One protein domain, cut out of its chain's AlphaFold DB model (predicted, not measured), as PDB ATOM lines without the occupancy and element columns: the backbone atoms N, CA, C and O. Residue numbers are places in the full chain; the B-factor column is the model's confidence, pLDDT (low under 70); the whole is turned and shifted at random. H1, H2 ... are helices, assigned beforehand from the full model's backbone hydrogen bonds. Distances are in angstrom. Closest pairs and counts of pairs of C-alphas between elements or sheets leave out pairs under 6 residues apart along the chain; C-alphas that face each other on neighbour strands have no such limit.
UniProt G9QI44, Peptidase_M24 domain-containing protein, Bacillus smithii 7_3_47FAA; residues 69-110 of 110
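AT A GLANCE: This is residues 69 to 110 of the 110 residues of the protein "Peptidase_M24 domain-containing protein" of Bacillus smithii 7_3_47FAA (UniProt G9QI44). Look for a helical hairpin: H1 runs one way, the chain turns at one end, and H2 folds back across H1, the two crossing near their middles. Residues 90 to 95, of which 94 and 95 belong to H2, stick out at the turn. The printed part has 42 residues with two named helices, H1 then H2, and no named strand; the class is all helix. It is a rod of 39 by 16 by 13 A, only just loose, close to compact, with a radius of gyration of the C-alphas of 11.3 A.

HOW THE PARTS SIT: Begin with H1, residues 74 to 87, and compare H2, residues 94 to 106. They touch, and their closest C-alphas, those of Gly 80 and Thr 101, are 4.2 A apart. They run opposite ways at a steep tilt of 42 degrees. In H1 and H2 every O i to N i+4 pair is within hydrogen-bond range.

IN THESE COORDINATES: Find C-alpha 74 at (150.968, 123.806, 138.384); from there H1 runs 20.3 A to C-alpha 87. H2 runs 18.5 A from C-alpha 94 to C-alpha 106 at (144.836, 114.160, 137.613).

THE WHOLE: The C-alphas farthest apart, those of Pro 69 and Gly 91, are 39.1 A apart. The printed part has no cut, and the link from H1 to H2 is short. Confidence is low at residues 108 to 110.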
ATOM      1  N   PRO A  69     160.655 123.485 143.122       89.44
ATOM      2  CA  PRO A  69     160.146 122.159 142.757       89.44
ATOM      3  C   PRO A  69     158.698 121.890 143.192       89.44
ATOM      4  O   PRO A  69     157.940 121.255 142.467       89.44
ATOM      5  N   GLU A  70     158.254 122.423 144.334       86.25
ATOM      6  CA  GLU A  70     156.886 122.234 144.833       86.25
ATOM      7  C   GLU A  70     155.795 122.866 143.950       86.25
ATOM      8  O   GLU A  70     154.602 122.586 144.137       86.25
ATOM      9  N   TYR A  71     156.177 123.732 143.009       86.06
ATOM     10  CA  TYR A  71     155.267 124.341 142.046       86.06
ATOM     11  C   TYR A  71     155.117 123.542 140.759       86.06
ATOM     12  O   TYR A  71     154.248 123.890 139.967       86.06
ATOM     13  N   ASP A  72     155.834 122.429 140.593       83.12
ATOM     14  CA  ASP A  72     155.665 121.534 139.443       83.12
ATOM     15  C   ASP A  72     154.211 121.043 139.292       83.12
ATOM     16  O   ASP A  72     153.690 120.890 138.192       83.12
ATOM     17  N   LYS A  73     153.468 120.959 140.404       80.44
ATOM     18  CA  LYS A  73     152.020 120.687 140.411       80.44
ATOM     19  C   LYS A  73     151.175 121.670 139.585       80.44
ATOM     20  O   LYS A  73     150.063 121.319 139.202       80.44
ATOM     21  N   PHE A  74     151.659 122.881 139.293       82.00
ATOM     22  CA  PHE A  74     150.968 123.806 138.384       82.00
ATOM     23  C   PHE A  74     150.922 123.288 136.942       82.00
ATOM     24  O   PHE A  74     149.984 123.626 136.218       82.00
ATOM     25  N   ASN A  75     151.835 122.395 136.549       84.56
ATOM     26  CA  ASN A  75     151.787 121.731 135.246       84.56
ATOM     27  C   ASN A  75     150.502 120.910 135.065       84.56
ATOM     28  O   ASN A  75     149.984 120.821 133.952       84.56
ATOM     29  N   ALA A  76     149.923 120.379 136.149       87.31
ATOM     30  CA  ALA A  76     148.627 119.705 136.100       87.31
ATOM     31  C   ALA A  76     147.491 120.657 135.681       87.31
ATOM     32  O   ALA A  76     146.646 120.283 134.865       87.31
ATOM     33  N   LEU A  77     147.489 121.894 136.195       86.88
ATOM     34  CA  LEU A  77     146.502 122.917 135.826       86.88
ATOM     35  C   LEU A  77     146.673 123.348 134.369       86.88
ATOM     36  O   LEU A  77     145.693 123.391 133.627       86.88
ATOM     37  N   TYR A  78     147.915 123.599 133.947       89.25
ATOM     38  CA  TYR A  78     148.224 123.974 132.568       89.25
ATOM     39  C   TYR A  78     147.792 122.888 131.571       89.25
ATOM     40  O   TYR A  78     147.121 123.174 130.581       89.25
ATOM     41  N   LYS A  79     148.085 121.619 131.870       91.44
ATOM     42  CA  LYS A  79     147.651 120.472 131.062       91.44
ATOM     43  C   LYS A  79     146.130 120.374 130.973       91.44
ATOM     44  O   LYS A  79     145.598 120.187 129.882       91.44
ATOM     45  N   GLY A  80     145.435 120.508 132.104       93.38
ATOM     46  CA  GLY A  80     143.974 120.518 132.132       93.38
ATOM     47  C   GLY A  80     143.389 121.618 131.248       93.38
ATOM     48  O   GLY A  80     142.487 121.349 130.458       93.38
ATOM     49  N   GLN A  81     143.946 122.830 131.334       93.50
ATOM     50  CA  GLN A  81     143.541 123.968 130.512       93.50
ATOM     51  C   GLN A  81     143.763 123.712 129.016       93.50
ATOM     52  O   GLN A  81     142.842 123.919 128.232       93.50
ATOM     53  N   LEU A  82     144.952 123.247 128.615       95.19
ATOM     54  CA  LEU A  82     145.264 122.972 127.208       95.19
ATOM     55  C   LEU A  82     144.329 121.922 126.605       95.19
ATOM     56  O   LEU A  82     143.813 122.115 125.508       95.19
ATOM     57  N   VAL A  83     144.083 120.828 127.331       95.88
ATOM     58  CA  VAL A  83     143.156 119.786 126.875       95.88
ATOM     59  C   VAL A  83     141.747 120.354 126.728       95.88
ATOM     60  O   VAL A  83     141.104 120.120 125.713       95.88
ATOM     61  N   ALA A  84     141.271 121.140 127.696       95.62
ATOM     62  CA  ALA A  84     139.953 121.753 127.593       95.62
ATOM     63  C   ALA A  84     139.838 122.675 126.370       95.62
ATOM     64  O   ALA A  84     138.892 122.541 125.605       95.62
ATOM     65  N   ILE A  85     140.811 123.561 126.147       95.44
ATOM     66  CA  ILE A  85     140.810 124.482 125.000       95.44
ATOM     67  C   ILE A  85     140.772 123.722 123.668       95.44
ATOM     68  O   ILE A  85     140.045 124.127 122.766       95.44
ATOM     69  N   ASN A  86     141.518 122.620 123.552       97.06
ATOM     70  CA  ASN A  86     141.609 121.858 122.305       97.06
ATOM     71  C   ASN A  86     140.369 121.001 122.011       97.06
ATOM     72  O   ASN A  86     140.069 120.740 120.850       97.06
ATOM     73  N   GLU A  87     139.663 120.541 123.044       96.62
ATOM     74  CA  GLU A  87     138.576 119.563 122.899       96.62
ATOM     75  C   GLU A  87     137.177 120.183 122.999       96.62
ATOM     76  O   GLU A  87     136.193 119.567 122.574       96.62
ATOM     77  N   VAL A  88     137.055 121.380 123.589       97.50
ATOM     78  CA  VAL A  88     135.773 122.085 123.701       97.50
ATOM     79  C   VAL A  88     135.203 122.341 122.310       97.50
ATOM     80  O   VAL A  88     135.843 122.914 121.434       97.50
ATOM     81  N   LYS A  89     133.943 121.948 122.131       97.25
ATOM     82  CA  LYS A  89     133.198 122.115 120.884       97.25
ATOM     83  C   LYS A  89     131.732 122.419 121.143       97.25
ATOM     84  O   LYS A  89     131.203 122.175 122.232       97.25
ATOM     85  N   ILE A  90     131.072 122.930 120.107       97.69
ATOM     86  CA  ILE A  90     129.637 123.228 120.111       97.69
ATOM     87  C   ILE A  90     128.857 121.982 120.556       97.69
ATOM     88  O   ILE A  90     129.116 120.870 120.099       97.69
ATOM     89  N   GLY A  91     127.908 122.176 121.474       97.56
ATOM     90  CA  GLY A  91     127.054 121.112 122.008       97.56
ATOM     91  C   GLY A  91     127.589 120.396 123.255       97.56
ATOM     92  O   GLY A  91     126.841 119.634 123.867       97.56
ATOM     93  N   MET A  92     128.832 120.642 123.689       97.88
ATOM     94  CA  MET A  92     129.323 120.111 124.968       97.88
ATOM     95  C   MET A  92     128.663 120.804 126.165       97.88
ATOM     96  O   MET A  92     128.480 122.021 126.175       97.88
ATOM     97  N   LYS A  93     128.348 120.043 127.223       98.00
ATOM     98  CA  LYS A  93     127.858 120.618 128.484       98.00
ATOM     99  C   LYS A  93     129.034 121.106 129.323       98.00
ATOM    100  O   LYS A  93     130.068 120.445 129.388       98.00
ATOM    101  N   GLY A  94     128.838 122.189 130.077       96.31
ATOM    102  CA  GLY A  94     129.874 122.723 130.974       96.31
ATOM    103  C   GLY A  94     130.417 121.691 131.974       96.31
ATOM    104  O   GLY A  94     131.619 121.641 132.217       96.31
ATOM    105  N   LYS A  95     129.565 120.786 132.479       97.69
ATOM    106  CA  LYS A  95     129.994 119.685 133.361       97.69
ATOM    107  C   LYS A  95     130.976 118.714 132.691       97.69
ATOM    108  O   LYS A  95     131.838 118.156 133.365       97.69
ATOM    109  N   ASP A  96     130.843 118.510 131.381       97.12
ATOM    110  CA  ASP A  96     131.682 117.582 130.627       97.12
ATOM    111  C   ASP A  96     133.046 118.225 130.362       97.12
ATOM    112  O   ASP A  96     134.072 117.574 130.545       97.12
ATOM    113  N   VAL A  97     133.065 119.532 130.061       96.31
ATOM    114  CA  VAL A  97     134.293 120.340 129.986       96.31
ATOM    115  C   VAL A  97     135.022 120.346 131.331       96.31
ATOM    116  O   VAL A  97     136.216 120.074 131.387       96.31
ATOM    117  N   PHE A  98     134.305 120.562 132.437       95.00
ATOM    118  CA  PHE A  98     134.889 120.493 133.779       95.00
ATOM    119  C   PHE A  98     135.514 119.121 134.057       95.00
ATOM    120  O   PHE A  98     136.669 119.028 134.477       95.00
ATOM    121  N   LYS A  99     134.775 118.036 133.787       95.50
ATOM    122  CA  LYS A  99     135.276 116.670 133.974       95.50
ATOM    123  C   LYS A  99     136.520 116.412 133.125       95.50
ATOM    124  O   LYS A  99     137.462 115.797 133.626       95.50
ATOM    125  N   LEU A 100     136.537 116.880 131.880       94.38
ATOM    126  CA  LEU A 100     137.678 116.767 130.976       94.38
ATOM    127  C   LEU A 100     138.924 117.451 131.562       94.38
ATOM    128  O   LEU A 100     139.954 116.791 131.716       94.38
ATOM    129  N   THR A 101     138.809 118.721 131.961       94.38
ATOM    130  CA  THR A 101     139.895 119.502 132.580       94.38
ATOM    131  C   THR A 101     140.482 118.779 133.792       94.38
ATOM    132  O   THR A 101     141.692 118.561 133.873       94.38
ATOM    133  N   MET A 102     139.619 118.352 134.721       93.56
ATOM    134  CA  MET A 102     140.044 117.684 135.953       93.56
ATOM    135  C   MET A 102     140.698 116.327 135.671       93.56
ATOM    136  O   MET A 102     141.727 115.999 136.257       93.56
ATOM    137  N   SER A 103     140.142 115.549 134.739       92.62
ATOM    138  CA  SER A 103     140.684 114.232 134.378       92.62
ATOM    139  C   SER A 103     142.071 114.341 133.738       92.62
ATOM    140  O   SER A 103     142.940 113.509 134.001       92.62
ATOM    141  N   ALA A 104     142.301 115.371 132.921       91.00
ATOM    142  CA  ALA A 104     143.596 115.627 132.297       91.00
ATOM    143  C   ALA A 104     144.668 116.041 133.318       91.00
ATOM    144  O   ALA A 104     145.807 115.576 133.220       91.00
ATOM    145  N   GLY A 105     144.299 116.862 134.307       84.62
ATOM    146  CA  GLY A 105     145.198 117.296 135.381       84.62
ATOM    147  C   GLY A 105     145.548 116.194 136.389       84.62
ATOM    148  O   GLY A 105     146.656 116.177 136.914       84.62
ATOM    149  N   LEU A 106     144.639 115.244 136.636       80.94
ATOM    150  CA  LEU A 106     144.836 114.160 137.613       80.94
ATOM    151  C   LEU A 106     145.609 112.947 137.071       80.94
ATOM    152  O   LEU A 106     146.056 112.108 137.855       80.94
ATOM    153  N   LYS A 107     145.782 112.824 135.747       70.81
ATOM    154  CA  LYS A 107     146.604 111.753 135.163       70.81
ATOM    155  C   LYS A 107     148.070 111.949 135.560       70.81
ATOM    156  O   LYS A 107     148.729 112.840 135.018       70.81
ATOM    157  N   LYS A 108     148.566 111.087 136.463       54.75
ATOM    158  CA  LYS A 108     149.997 110.951 136.781       54.75
ATOM    159  C   LYS A 108     150.795 110.736 135.491       54.75
ATOM    160  O   LYS A 108     150.362 109.985 134.616       54.75
ATOM    161  N   PHE A 109     151.930 111.416 135.379       48.09
ATOM    162  CA  PHE A 109     152.942 111.070 134.387       48.09
ATOM    163  C   PHE A 109     153.628 109.755 134.811       48.09
ATOM    164  O   PHE A 109     153.679 109.493 136.018       48.09
ATOM    165  N   PRO A 110     154.064 108.913 133.855       46.69
ATOM    166  CA  PRO A 110     155.020 107.847 134.144       46.69
ATOM    167  C   PRO A 110     156.316 108.412 134.740       46.69
ATOM    168  O   PRO A 110     156.652 109.577 134.419       46.69
TER     169      PRO A 110